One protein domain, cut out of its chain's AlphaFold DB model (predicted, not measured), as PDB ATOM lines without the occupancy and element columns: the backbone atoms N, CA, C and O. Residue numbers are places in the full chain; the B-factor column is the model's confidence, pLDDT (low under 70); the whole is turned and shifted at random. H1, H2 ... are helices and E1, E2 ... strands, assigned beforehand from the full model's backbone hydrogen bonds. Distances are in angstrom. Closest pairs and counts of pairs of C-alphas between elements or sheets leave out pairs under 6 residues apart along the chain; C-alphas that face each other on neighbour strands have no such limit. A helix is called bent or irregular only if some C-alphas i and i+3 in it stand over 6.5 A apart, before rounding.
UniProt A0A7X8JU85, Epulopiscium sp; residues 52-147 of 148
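What this domain is: This is residues 52 to 147 of the 148 residues of a protein of Epulopiscium sp (UniProt A0A7X8JU85). A narrow parallel sheet of two strands, E1 and E2, sits in the middle, with the longest helix, H1, at one end of the long axis and two tiny helices, H4 and H5, on long loops at the other. H3 lies near E2, and residues 136 to 137 pair with E2 as a short extra strand. The printed part has 96 residues, in the order H1 E1 H2 H3 E2 H4 H5, and is of mixed class, with 47 residues in named elements, under half. It is compact, with a radius of gyration of the C-alphas of 13.5 A and spans of 38 by 26 by 21 A.

Where its parts are: H1, residues 52 to 67, begins at C-alpha 52 (-37.199, -62.749, 40.656) and is 24.0 A long. E1 is residues 78 to 82, 13.5 A; H2 is 83 to 86, 4.9 A. H3 is residues 94 to 102, 12.4 A; E2 is 106 to 110, 12.8 A. H4 is residues 123 to 126, 5.4 A; H5 is 142 to 145, 5.1 A, ending at C-alpha 145 (-41.497, -37.902, 59.110).

How they stand to each other: E1 and E2 are parallel at 26 degrees, with N 79 and O 106 2.8 A apart, within hydrogen-bond range. E1, H2, H3 and E2 form a strand-helix-strand unit, two parallel strands with helices between, its crossover right-handed. The closest C-alphas of H3 and E2, Met 100 and Arg 106, are 6.6 A apart; those of H1 and E1, Leu 54 and Ile 79, 7.0 A. H4 and H5 are close but not clearly touching, C-alphas 123 and 145 being closest at 6.1 A. H1 has a kink of 42 degrees near residue 61 and is irregular, with C-alphas 63 and 66 7.6 A apart. Every O i to N i+4 pair is within hydrogen-bond range in H3, 9 of 12 in H1; H2, H4 and H5 are too short for one.

The domain as a whole: The C-alphas farthest apart, Thr 67 and Asp 143, are 40.4 A apart. The printed part has no cut; E2 to H4 and H4 to H5 are long links. Residues 113 to 117 are under 70 in pLDDT.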
ATOM      1  N   LYS A  52     -37.886 -61.846  41.584       81.19
ATOM      2  CA  LYS A  52     -37.199 -62.749  40.656       81.19
ATOM      3  C   LYS A  52     -36.464 -61.971  39.567       81.19
ATOM      4  O   LYS A  52     -35.268 -62.203  39.362       81.19
ATOM      5  N   LEU A  53     -37.154 -61.039  38.901       78.44
ATOM      6  CA  LEU A  53     -36.556 -60.192  37.868       78.44
ATOM      7  C   LEU A  53     -35.433 -59.344  38.459       78.44
ATOM      8  O   LEU A  53     -34.322 -59.359  37.921       78.44
ATOM      9  N   LEU A  54     -35.689 -58.725  39.618       83.50
ATOM     10  CA  LEU A  54     -34.715 -57.921  40.344       83.50
ATOM     11  C   LEU A  54     -33.430 -58.702  40.601       83.50
ATOM     12  O   LEU A  54     -32.370 -58.253  40.191       83.50
ATOM     13  N   LYS A  55     -33.496 -59.893  41.211       85.00
ATOM     14  CA  LYS A  55     -32.289 -60.691  41.492       85.00
ATOM     15  C   LYS A  55     -31.472 -60.967  40.232       85.00
ATOM     16  O   LYS A  55     -30.256 -60.798  40.244       85.00
ATOM     17  N   SER A  56     -32.129 -61.371  39.145       85.75
ATOM     18  CA  SER A  56     -31.437 -61.717  37.898       85.75
ATOM     19  C   SER A  56     -30.751 -60.511  37.242       85.75
ATOM     20  O   SER A  56     -29.626 -60.623  36.755       85.75
ATOM     21  N   ALA A  57     -31.411 -59.350  37.254       87.06
ATOM     22  CA  ALA A  57     -30.916 -58.123  36.644       87.06
ATOM     23  C   ALA A  57     -29.853 -57.449  37.521       87.06
ATOM     24  O   ALA A  57     -28.837 -56.970  37.019       87.06
ATOM     25  N   PHE A  58     -30.041 -57.498  38.837       88.69
ATOM     26  CA  PHE A  58     -29.143 -56.901  39.810       88.69
ATOM     27  C   PHE A  58     -27.790 -57.612  39.871       88.69
ATOM     28  O   PHE A  58     -26.765 -56.945  39.911       88.69
ATOM     29  N   ILE A  59     -27.745 -58.947  39.757       91.06
ATOM     30  CA  ILE A  59     -26.470 -59.682  39.645       91.06
ATOM     31  C   ILE A  59     -25.660 -59.188  38.438       91.06
ATOM     32  O   ILE A  59     -24.457 -58.962  38.547       91.06
ATOM     33  N   LYS A  60     -26.312 -58.968  37.290       92.56
ATOM     34  CA  LYS A  60     -25.643 -58.414  36.102       92.56
ATOM     35  C   LYS A  60     -25.159 -56.983  36.348       92.56
ATOM     36  O   LYS A  60     -24.066 -56.636  35.907       92.56
ATOM     37  N   TYR A  61     -25.945 -56.171  37.056       94.81
ATOM     38  CA  TYR A  61     -25.535 -54.819  37.431       94.81
ATOM     39  C   TYR A  61     -24.318 -54.833  38.363       94.81
ATOM     40  O   TYR A  61     -23.402 -54.054  38.160       94.81
ATOM     41  N   GLU A  62     -24.230 -55.740  39.329       92.81
ATOM     42  CA  GLU A  62     -23.060 -55.807  40.214       92.81
ATOM     43  C   GLU A  62     -21.777 -56.244  39.481       92.81
ATOM     44  O   GLU A  62     -20.687 -55.764  39.796       92.81
ATOM     45  N   LEU A  63     -21.895 -57.085  38.445       93.88
ATOM     46  CA  LEU A  63     -20.757 -57.512  37.619       93.88
ATOM     47  C   LEU A  63     -20.224 -56.401  36.698       93.88
ATOM     48  O   LEU A  63     -19.012 -56.279  36.516       93.88
ATOM     49  N   PHE A  64     -21.113 -55.595  36.108       94.44
ATOM     50  CA  PHE A  64     -20.750 -54.639  35.047       94.44
ATOM     51  C   PHE A  64     -20.998 -53.168  35.401       94.44
ATOM     52  O   PHE A  64     -20.536 -52.278  34.692       94.44
ATOM     53  N   GLY A  65     -21.690 -52.873  36.497       92.00
ATOM     54  CA  GLY A  65     -22.173 -51.536  36.860       92.00
ATOM     55  C   GLY A  65     -21.066 -50.541  37.202       92.00
ATOM     56  O   GLY A  65     -21.276 -49.326  37.116       92.00
ATOM     57  N   TRP A  66     -19.857 -51.023  37.499       93.94
ATOM     58  CA  TRP A  66     -18.660 -50.188  37.620       93.94
ATOM     59  C   TRP A  66     -18.325 -49.451  36.309       93.94
ATOM     60  O   TRP A  66     -17.828 -48.329  36.356       93.94
ATOM     61  N   THR A  67     -18.690 -50.016  35.150       94.25
ATOM     62  CA  THR A  67     -18.538 -49.378  33.825       94.25
ATOM     63  C   THR A  67     -19.601 -48.316  33.534       94.25
ATOM     64  O   THR A  67     -19.461 -47.528  32.605       94.25
ATOM     65  N   GLY A  68     -20.682 -48.285  34.318       91.94
ATOM     66  CA  GLY A  68     -21.867 -47.473  34.042       91.94
ATOM     67  C   GLY A  68     -22.948 -48.149  33.210       91.94
ATOM     68  O   GLY A  68     -24.014 -47.564  33.051       91.94
ATOM     69  N   TYR A  69     -22.723 -49.383  32.756       93.75
ATOM     70  CA  TYR A  69     -23.740 -50.184  32.086       93.75
ATOM     71  C   TYR A  69     -24.935 -50.502  33.004       93.75
ATOM     72  O   TYR A  69     -24.760 -50.952  34.140       93.75
ATOM     73  N   VAL A  70     -26.151 -50.315  32.483       95.31
ATOM     74  CA  VAL A  70     -27.412 -50.721  33.117       95.31
ATOM     75  C   VAL A  70     -28.014 -51.867  32.295       95.31
ATOM     76  O   VAL A  70     -28.333 -51.659  31.125       95.31
ATOM     77  N   PRO A  71     -28.163 -53.080  32.861       93.62
ATOM     78  CA  PRO A  71     -28.773 -54.199  32.149       93.62
ATOM     79  C   PRO A  71     -30.222 -53.905  31.754       93.62
ATOM     80  O   PRO A  71     -30.977 -53.399  32.574       93.62
ATOM     81  N   GLU A  72     -30.655 -54.338  30.568       91.50
ATOM     82  CA  GLU A  72     -32.041 -54.142  30.093       91.50
ATOM     83  C   GLU A  72     -33.101 -54.699  31.051       91.50
ATOM     84  O   GLU A  72     -34.194 -54.153  31.186       91.50
ATOM     85  N   GLY A  73     -32.767 -55.779  31.766       89.44
ATOM     86  CA  GLY A  73     -33.638 -56.363  32.783       89.44
ATOM     87  C   GLY A  73     -33.909 -55.436  33.969       89.44
ATOM     88  O   GLY A  73     -34.838 -55.703  34.721       89.44
ATOM     89  N   MET A  74     -33.128 -54.363  34.139       91.94
ATOM     90  CA  MET A  74     -33.375 -53.323  35.132       91.94
ATOM     91  C   MET A  74     -34.403 -52.296  34.659       91.94
ATOM     92  O   MET A  74     -34.783 -51.482  35.483       91.94
ATOM     93  N   ASN A  75     -34.856 -52.299  33.400       93.50
ATOM     94  CA  ASN A  75     -35.774 -51.283  32.874       93.50
ATOM     95  C   ASN A  75     -37.211 -51.488  33.378       93.50
ATOM     96  O   ASN A  75     -37.721 -52.621  33.416       93.50
ATOM     97  N   ASN A  76     -37.893 -50.372  33.663       93.75
ATOM     98  CA  ASN A  76     -39.285 -50.335  34.125       93.75
ATOM     99  C   ASN A  76     -39.504 -51.222  35.364       93.75
ATOM    100  O   ASN A  76     -40.407 -52.060  35.403       93.75
ATOM    101  N   LEU A  77     -38.648 -51.073  36.374       93.00
ATOM    102  CA  LEU A  77     -38.775 -51.778  37.648       93.00
ATOM    103  C   LEU A  77     -39.018 -50.816  38.807       93.00
ATOM    104  O   LEU A  77     -38.652 -49.647  38.775       93.00
ATOM    105  N   GLU A  78     -39.622 -51.310  39.874       93.44
ATOM    106  CA  GLU A  78     -39.426 -50.735  41.201       93.44
ATOM    107  C   GLU A  78     -38.548 -51.695  41.990       93.44
ATOM    108  O   GLU A  78     -38.695 -52.908  41.860       93.44
ATOM    109  N   ILE A  79     -37.590 -51.176  42.750       91.12
ATOM    110  CA  ILE A  79     -36.642 -51.986  43.512       91.12
ATOM    111  C   ILE A  79     -36.593 -51.475  44.942       91.12
ATOM    112  O   ILE A  79     -36.467 -50.274  45.180       91.12
ATOM    113  N   HIS A  80     -36.717 -52.393  45.896       90.88
ATOM    114  CA  HIS A  80     -36.661 -52.085  47.321       90.88
ATOM    115  C   HIS A  80     -35.316 -52.555  47.864       90.88
ATOM    116  O   HIS A  80     -34.982 -53.738  47.767       90.88
ATOM    117  N   ILE A  81     -34.519 -51.631  48.399       89.69
ATOM    118  CA  ILE A  81     -33.142 -51.896  48.824       89.69
ATOM    119  C   ILE A  81     -32.995 -51.546  50.303       89.69
ATOM    120  O   ILE A  81     -33.163 -50.382  50.673       89.69
ATOM    121  N   PRO A  82     -32.623 -52.505  51.169       91.19
ATOM    122  CA  PRO A  82     -32.270 -52.176  52.540       91.19
ATOM    123  C   PRO A  82     -31.050 -51.257  52.560       91.19
ATOM    124  O   PRO A  82     -29.999 -51.602  52.007       91.19
ATOM    125  N   LEU A  83     -31.155 -50.109  53.231       92.19
ATOM    126  CA  LEU A  83     -30.110 -49.078  53.204       92.19
ATOM    127  C   LEU A  83     -28.730 -49.604  53.636       92.19
ATOM    128  O   LEU A  83     -27.706 -49.205  53.079       92.19
ATOM    129  N   ARG A  84     -28.690 -50.567  54.568       89.75
ATOM    130  CA  ARG A  84     -27.448 -51.224  55.019       89.75
ATOM    131  C   ARG A  84     -26.640 -51.859  53.879       89.75
ATOM    132  O   ARG A  84     -25.416 -51.919  53.977       89.75
ATOM    133  N   TRP A  85     -27.323 -52.329  52.832       88.62
ATOM    134  CA  TRP A  85     -26.724 -52.971  51.662       88.62
ATOM    135  C   TRP A  85     -26.498 -51.994  50.510       88.62
ATOM    136  O   TRP A  85     -25.571 -52.183  49.730       88.62
ATOM    137  N   ALA A  86     -27.299 -50.930  50.430       91.56
ATOM    138  CA  ALA A  86     -27.258 -49.981  49.323       91.56
ATOM    139  C   ALA A  86     -25.871 -49.344  49.117       91.56
ATOM    140  O   ALA A  86     -25.444 -49.133  47.988       91.56
ATOM    141  N   LYS A  87     -25.116 -49.124  50.203       90.25
ATOM    142  CA  LYS A  87     -23.760 -48.550  50.165       90.25
ATOM    143  C   LYS A  87     -22.717 -49.368  49.393       90.25
ATOM    144  O   LYS A  87     -21.653 -48.837  49.101       90.25
ATOM    145  N   TYR A  88     -22.994 -50.638  49.100       92.12
ATOM    146  CA  TYR A  88     -22.085 -51.506  48.347       92.12
ATOM    147  C   TYR A  88     -22.351 -51.491  46.837       92.12
ATOM    148  O   TYR A  88     -21.575 -52.064  46.084       92.12
ATOM    149  N   ILE A  89     -23.423 -50.828  46.398       94.00
ATOM    150  CA  ILE A  89     -23.859 -50.806  45.003       94.00
ATOM    151  C   ILE A  89     -23.009 -49.826  44.201       94.00
ATOM    152  O   ILE A  89     -22.783 -48.683  44.617       94.00
ATOM    153  N   TRP A  90     -22.598 -50.230  43.000       96.06
ATOM    154  CA  TRP A  90     -21.845 -49.353  42.107       96.06
ATOM    155  C   TRP A  90     -22.585 -48.045  41.814       96.06
ATOM    156  O   TRP A  90     -23.681 -48.033  41.249       96.06
ATOM    157  N   GLY A  91     -21.938 -46.928  42.151       94.62
ATOM    158  CA  GLY A  91     -22.469 -45.582  41.931       94.62
ATOM    159  C   GLY A  91     -23.409 -45.071  43.026       94.62
ATOM    160  O   GLY A  91     -23.940 -43.968  42.883       94.62
ATOM    161  N   TRP A  92     -23.625 -45.824  44.108       95.31
ATOM    162  CA  TRP A  92     -24.455 -45.367  45.219       95.31
ATOM    163  C   TRP A  92     -23.908 -44.086  45.888       95.31
ATOM    164  O   TRP A  92     -22.694 -43.959  46.048       95.31
ATOM    165  N   PRO A  93     -24.772 -43.156  46.345       94.94
ATOM    166  CA  PRO A  93     -26.206 -43.096  46.064       94.94
ATOM    167  C   PRO A  93     -26.500 -42.448  44.706       94.94
ATOM    168  O   PRO A  93     -27.300 -42.969  43.938       94.94
ATOM    169  N   HIS A  94     -25.842 -41.335  44.374       94.50
ATOM    170  CA  HIS A  94     -26.320 -40.423  43.330       94.50
ATOM    171  C   HIS A  94     -26.278 -41.008  41.913       94.50
ATOM    172  O   HIS A  94     -27.296 -40.985  41.227       94.50
ATOM    173  N   LYS A  95     -25.143 -41.582  41.485       95.25
ATOM    174  CA  LYS A  95     -25.013 -42.139  40.124       95.25
ATOM    175  C   LYS A  95     -25.915 -43.351  39.926       95.25
ATOM    176  O   LYS A  95     -26.433 -43.553  38.838       95.25
ATOM    177  N   PHE A  96     -26.082 -44.172  40.962       95.69
ATOM    178  CA  PHE A  96     -26.985 -45.315  40.902       95.69
ATOM    179  C   PHE A  96     -28.429 -44.858  40.693       95.69
ATOM    180  O   PHE A  96     -29.090 -45.356  39.789       95.69
ATOM    181  N   ILE A  97     -28.891 -43.878  41.475       95.69
ATOM    182  CA  ILE A  97     -30.242 -43.325  41.331       95.69
ATOM    183  C   ILE A  97     -30.449 -42.730  39.938       95.69
ATOM    184  O   ILE A  97     -31.406 -43.105  39.273       95.69
ATOM    185  N   GLU A  98     -29.522 -41.908  39.453       95.75
ATOM    186  CA  GLU A  98     -29.589 -41.315  38.109       95.75
ATOM    187  C   GLU A  98     -29.663 -42.380  37.000       95.75
ATOM    188  O   GLU A  98     -30.483 -42.296  36.085       95.75
ATOM    189  N   ARG A  99     -28.854 -43.443  37.109       96.19
ATOM    190  CA  ARG A  99     -28.886 -44.579  36.176       96.19
ATOM    191  C   ARG A  99     -30.235 -45.287  36.187       96.19
ATOM    192  O   ARG A  99     -30.760 -45.595  35.121       96.19
ATOM    193  N   MET A 100     -30.797 -45.548  37.365       95.88
ATOM    194  CA  MET A 100     -32.100 -46.204  37.476       95.88
ATOM    195  C   MET A 100     -33.224 -45.304  36.948       95.88
ATOM    196  O   MET A 100     -34.067 -45.779  36.190       95.88
ATOM    197  N   GLU A 101     -33.198 -44.005  37.255       93.94
ATOM    198  CA  GLU A 101     -34.145 -43.021  36.717       93.94
ATOM    199  C   GLU A 101     -34.128 -43.003  35.181       93.94
ATOM    200  O   GLU A 101     -35.194 -43.017  34.564       93.94
ATOM    201  N   SER A 102     -32.943 -43.077  34.558       94.25
ATOM    202  CA  SER A 102     -32.793 -43.073  33.091       94.25
ATOM    203  C   SER A 102     -33.484 -44.243  32.377       94.25
ATOM    204  O   SER A 102     -33.827 -44.131  31.202       94.25
ATOM    205  N   VAL A 103     -33.733 -45.348  33.089       93.81
ATOM    206  CA  VAL A 103     -34.418 -46.542  32.566       93.81
ATOM    207  C   VAL A 103     -35.809 -46.741  33.173       93.81
ATOM    208  O   VAL A 103     -36.354 -47.850  33.164       93.81
ATOM    209  N   ASN A 104     -36.389 -45.662  33.710       93.00
ATOM    210  CA  ASN A 104     -37.690 -45.657  34.375       93.00
ATOM    211  C   ASN A 104     -37.765 -46.660  35.545       93.00
ATOM    212  O   ASN A 104     -38.793 -47.298  35.790       93.00
ATOM    213  N   THR A 105     -36.676 -46.778  36.303       93.44
ATOM    214  CA  THR A 105     -36.602 -47.639  37.481       93.44
ATOM    215  C   THR A 105     -36.602 -46.848  38.767       93.44
ATOM    216  O   THR A 105     -35.799 -45.946  38.985       93.44
ATOM    217  N   ARG A 106     -37.563 -47.186  39.629       93.88
ATOM    218  CA  ARG A 106     -37.776 -46.525  40.908       93.88
ATOM    219  C   ARG A 106     -36.982 -47.251  41.976       93.88
ATOM    220  O   ARG A 106     -37.189 -48.440  42.192       93.88
ATOM    221  N   VAL A 107     -36.122 -46.526  42.675       94.19
ATOM    222  CA  VAL A 107     -35.387 -47.059  43.822       94.19
ATOM    223  C   VAL A 107     -36.056 -46.584  45.098       94.19
ATOM    224  O   VAL A 107     -36.146 -45.381  45.339       94.19
ATOM    225  N   VAL A 108     -36.499 -47.536  45.907       93.94
ATOM    226  CA  VAL A 108     -37.053 -47.309  47.236       93.94
ATOM    227  C   VAL A 108     -36.064 -47.860  48.255       93.94
ATOM    228  O   VAL A 108     -35.714 -49.040  48.202       93.94
ATOM    229  N   ILE A 109     -35.592 -47.030  49.182       93.62
ATOM    230  CA  ILE A 109     -34.846 -47.529  50.337       93.62
ATOM    231  C   ILE A 109     -35.804 -47.932  51.444       93.62
ATOM    232  O   ILE A 109     -36.745 -47.209  51.766       93.62
ATOM    233  N   VAL A 110     -35.526 -49.086  52.035       92.62
ATOM    234  CA  VAL A 110     -36.230 -49.597  53.212       92.62
ATOM    235  C   VAL A 110     -35.263 -49.650  54.388       92.62
ATOM    236  O   VAL A 110     -34.042 -49.786  54.206       92.62
ATOM    237  N   GLU A 111     -35.800 -49.526  55.595       89.06
ATOM    238  CA  GLU A 111     -35.032 -49.788  56.802       89.06
ATOM    239  C   GLU A 111     -34.982 -51.309  57.066       89.06
ATOM    240  O   GLU A 111     -35.538 -52.128  56.327       89.06
ATOM    241  N   GLY A 112     -34.223 -51.716  58.082       80.44
ATOM    242  CA  GLY A 112     -34.184 -53.096  58.539       80.44
ATOM    243  C   GLY A 112     -33.382 -54.044  57.651       80.44
ATOM    244  O   GLY A 112     -32.416 -53.681  56.965       80.44
ATOM    245  N   ASN A 113     -33.753 -55.323  57.721       68.88
ATOM    246  CA  ASN A 113     -32.954 -56.411  57.158       68.88
ATOM    247  C   ASN A 113     -33.475 -56.962  55.824       68.88
ATOM    248  O   ASN A 113     -32.844 -57.878  55.284       68.88
ATOM    249  N   GLY A 114     -34.567 -56.406  55.289       61.50
ATOM    250  CA  GLY A 114     -35.220 -56.878  54.062       61.50
ATOM    251  C   GLY A 114     -36.076 -58.136  54.250       61.50
ATOM    252  O   GLY A 114     -36.390 -58.807  53.273       61.50
ATOM    253  N   LYS A 115     -36.412 -58.491  55.501       60.72
ATOM    254  CA  LYS A 115     -37.343 -59.590  55.827       60.72
ATOM    255  C   LYS A 115     -38.786 -59.104  56.005       60.72
ATOM    256  O   LYS A 115     -39.704 -59.863  55.727       60.72
ATOM    257  N   TRP A 116     -38.956 -57.860  56.446       60.47
ATOM    258  CA  TRP A 116     -40.231 -57.164  56.596       60.47
ATOM    259  C   TRP A 116     -40.141 -55.780  55.951       60.47
ATOM    260  O   TRP A 116     -39.035 -55.266  55.762       60.47
ATOM    261  N   SER A 117     -41.292 -55.190  55.613       66.88
ATOM    262  CA  SER A 117     -41.421 -53.812  55.111       66.88
ATOM    263  C   SER A 117     -41.176 -52.787  56.228       66.88
ATOM    264  O   SER A 117     -42.045 -51.990  56.577       66.88
ATOM    265  N   GLU A 118     -39.995 -52.859  56.838       85.06
ATOM    266  CA  GLU A 118     -39.540 -51.925  57.860       85.06
ATOM    267  C   GLU A 118     -39.269 -50.567  57.203       85.06
ATOM    268  O   GLU A 118     -38.558 -50.457  56.199       85.06
ATOM    269  N   GLY A 119     -39.900 -49.535  57.751       89.62
ATOM    270  CA  GLY A 119     -39.807 -48.177  57.250       89.62
ATOM    271  C   GLY A 119     -38.864 -47.326  58.077       89.62
ATOM    272  O   GLY A 119     -38.558 -47.634  59.226       89.62
ATOM    273  N   PHE A 120     -38.440 -46.223  57.475       93.19
ATOM    274  CA  PHE A 120     -37.840 -45.114  58.192       93.19
ATOM    275  C   PHE A 120     -38.941 -44.404  58.980       93.19
ATOM    276  O   PHE A 120     -39.612 -43.503  58.472       93.19
ATOM    277  N   ASP A 121     -39.177 -44.883  60.199       92.75
ATOM    278  CA  ASP A 121     -40.357 -44.518  60.990       92.75
ATOM    279  C   ASP A 121     -40.069 -43.448  62.061       92.75
ATOM    280  O   ASP A 121     -40.999 -42.974  62.717       92.75
ATOM    281  N   THR A 122     -38.803 -43.038  62.241       91.94
ATOM    282  CA  THR A 122     -38.393 -41.996  63.201       91.94
ATOM    283  C   THR A 122     -37.500 -40.939  62.554       91.94
ATOM    284  O   THR A 122     -36.891 -41.159  61.509       91.94
ATOM    285  N   ILE A 123     -37.391 -39.769  63.188       91.38
ATOM    286  CA  ILE A 123     -36.562 -38.663  62.683       91.38
ATOM    287  C   ILE A 123     -35.080 -39.056  62.648       91.38
ATOM    288  O   ILE A 123     -34.363 -38.676  61.720       91.38
ATOM    289  N   GLU A 124     -34.631 -39.829  63.635       91.88
ATOM    290  CA  GLU A 124     -33.258 -40.318  63.764       91.88
ATOM    291  C   GLU A 124     -32.929 -41.341  62.675       91.88
ATOM    292  O   GLU A 124     -31.799 -41.390  62.187       91.88
ATOM    293  N   SER A 125     -33.897 -42.164  62.251       91.69
ATOM    294  CA  SER A 125     -33.628 -43.118  61.177       91.69
ATOM    295  C   SER A 125     -33.425 -42.429  59.830       91.69
ATOM    296  O   SER A 125     -32.559 -42.859  59.062       91.69
ATOM    297  N   LEU A 126     -34.104 -41.304  59.580       91.38
ATOM    298  CA  LEU A 126     -33.867 -40.474  58.391       91.38
ATOM    299  C   LEU A 126     -32.437 -39.929  58.328       91.38
ATOM    300  O   LEU A 126     -31.919 -39.712  57.237       91.38
ATOM    301  N   GLU A 127     -31.764 -39.737  59.466       92.06
ATOM    302  CA  GLU A 127     -30.377 -39.247  59.492       92.06
ATOM    303  C   GLU A 127     -29.381 -40.251  58.904       92.06
ATOM    304  O   GLU A 127     -28.280 -39.877  58.499       92.06
ATOM    305  N   LYS A 128     -29.775 -41.528  58.804       92.31
ATOM    306  CA  LYS A 128     -28.985 -42.571  58.141       92.31
ATOM    307  C   LYS A 128     -29.002 -42.411  56.618       92.31
ATOM    308  O   LYS A 128     -28.112 -42.934  55.945       92.31
ATOM    309  N   ILE A 129     -30.012 -41.733  56.068       93.31
ATOM    310  CA  ILE A 129     -30.174 -41.552  54.626       93.31
ATOM    311  C   ILE A 129     -29.075 -40.603  54.123       93.31
ATOM    312  O   ILE A 129     -28.882 -39.525  54.689       93.31
ATOM    313  N   PRO A 130     -28.338 -40.966  53.055       93.62
ATOM    314  CA  PRO A 130     -27.318 -40.092  52.494       93.62
ATOM    315  C   PRO A 130     -27.879 -38.713  52.131       93.62
ATOM    316  O   PRO A 130     -28.946 -38.602  51.525       93.62
ATOM    317  N   LYS A 131     -27.134 -37.652  52.454       91.62
ATOM    318  CA  LYS A 131     -27.521 -36.282  52.089       91.62
ATOM    319  C   LYS A 131     -27.710 -36.165  50.575       91.62
ATOM    320  O   LYS A 131     -26.878 -36.640  49.807       91.62
ATOM    321  N   GLY A 132     -28.795 -35.518  50.150       89.38
ATOM    322  CA  GLY A 132     -29.121 -35.358  48.730       89.38
ATOM    323  C   GLY A 132     -29.557 -36.653  48.036       89.38
ATOM    324  O   GLY A 132     -29.470 -36.746  46.812       89.38
ATOM    325  N   PHE A 133     -29.983 -37.672  48.790       93.19
ATOM    326  CA  PHE A 133     -30.649 -38.839  48.223       93.19
ATOM    327  C   PHE A 133     -31.927 -38.408  47.491       93.19
ATOM    328  O   PHE A 133     -32.759 -37.701  48.049       93.19
ATOM    329  N   ARG A 134     -32.057 -38.818  46.226       91.38
ATOM    330  CA  ARG A 134     -33.163 -38.428  45.331       91.38
ATOM    331  C   ARG A 134     -34.147 -39.562  45.030       91.38
ATOM    332  O   ARG A 134     -35.089 -39.363  44.276       91.38
ATOM    333  N   GLY A 135     -33.914 -40.744  45.597       93.06
ATOM    334  CA  GLY A 135     -34.840 -41.865  45.479       93.06
ATOM    335  C   GLY A 135     -36.001 -41.764  46.469       93.06
ATOM    336  O   GLY A 135     -36.205 -40.754  47.137       93.06
ATOM    337  N   TYR A 136     -36.745 -42.855  46.588       93.88
ATOM    338  CA  TYR A 136     -37.917 -42.950  47.451       93.88
ATOM    339  C   TYR A 136     -37.545 -43.571  48.794       93.88
ATOM    340  O   TYR A 136     -36.659 -44.424  48.868       93.88
ATOM    341  N   VAL A 137     -38.243 -43.170  49.850       93.62
ATOM    342  CA  VAL A 137     -38.044 -43.673  51.213       93.62
ATOM    343  C   VAL A 137     -39.309 -44.401  51.639       93.62
ATOM    344  O   VAL A 137     -40.400 -43.839  51.563       93.62
ATOM    345  N   TRP A 138     -39.173 -45.651  52.071       93.56
ATOM    346  CA  TRP A 138     -40.284 -46.393  52.652       93.56
ATOM    347  C   TRP A 138     -40.481 -45.979  54.109       93.56
ATOM    348  O   TRP A 138     -39.527 -45.994  54.885       93.56
ATOM    349  N   THR A 139     -41.709 -45.639  54.493       93.62
ATOM    350  CA  THR A 139     -42.086 -45.315  55.874       93.62
ATOM    351  C   THR A 139     -43.477 -45.856  56.171       93.62
ATOM    352  O   THR A 139     -44.344 -45.887  55.296       93.62
ATOM    353  N   ASN A 140     -43.700 -46.232  57.420       92.62
ATOM    354  CA  ASN A 140     -45.008 -46.528  57.988       92.62
ATOM    355  C   ASN A 140     -45.559 -45.333  58.787       92.62
ATOM    356  O   ASN A 140     -46.709 -45.370  59.220       92.62
ATOM    357  N   ARG A 141     -44.752 -44.283  59.005       92.81
ATOM    358  CA  ARG A 141     -45.065 -43.124  59.859       92.81
ATOM    359  C   ARG A 141     -44.857 -41.796  59.140       92.81
ATOM    360  O   ARG A 141     -44.143 -40.910  59.612       92.81
ATOM    361  N   ILE A 142     -45.526 -41.635  57.998       93.38
ATOM    362  CA  ILE A 142     -45.505 -40.378  57.232       93.38
ATOM    363  C   ILE A 142     -45.980 -39.175  58.064       93.38
ATOM    364  O   ILE A 142     -45.501 -38.059  57.876       93.38
ATOM    365  N   ASP A 143     -46.870 -39.408  59.028       92.81
ATOM    366  CA  ASP A 143     -47.364 -38.420  59.987       92.81
ATOM    367  C   ASP A 143     -46.262 -37.857  60.898       92.81
ATOM    368  O   ASP A 143     -46.343 -36.702  61.307       92.81
ATOM    369  N   ILE A 144     -45.213 -38.638  61.176       90.00
ATOM    370  CA  ILE A 144     -44.036 -38.182  61.924       90.00
ATOM    371  C   ILE A 144     -43.030 -37.534  60.975       90.00
ATOM    372  O   ILE A 144     -42.534 -36.436  61.234       90.00
ATOM    373  N   ILE A 145     -42.699 -38.227  59.883       89.44
ATOM    374  CA  ILE A 145     -41.497 -37.902  59.110       89.44
ATOM    375  C   ILE A 145     -41.690 -36.814  58.047       89.44
ATOM    376  O   ILE A 145     -40.702 -36.251  57.593       89.44
ATOM    377  N   SER A 146     -42.925 -36.492  57.654       84.56
ATOM    378  CA  SER A 146     -43.210 -35.527  56.570       84.56
ATOM    379  C   SER A 146     -42.834 -34.073  56.877       84.56
ATOM    380  O   SER A 146     -42.853 -33.233  55.982       84.56
ATOM    381  N   SER A 147     -42.509 -33.764  58.132       73.38
ATOM    382  CA  SER A 147     -42.175 -32.414  58.593       73.38
ATOM    383  C   SER A 147     -40.708 -32.010  58.372       73.38
ATOM    384  O   SER A 147     -40.338 -30.886  58.713       73.38
TER     385      SER A 147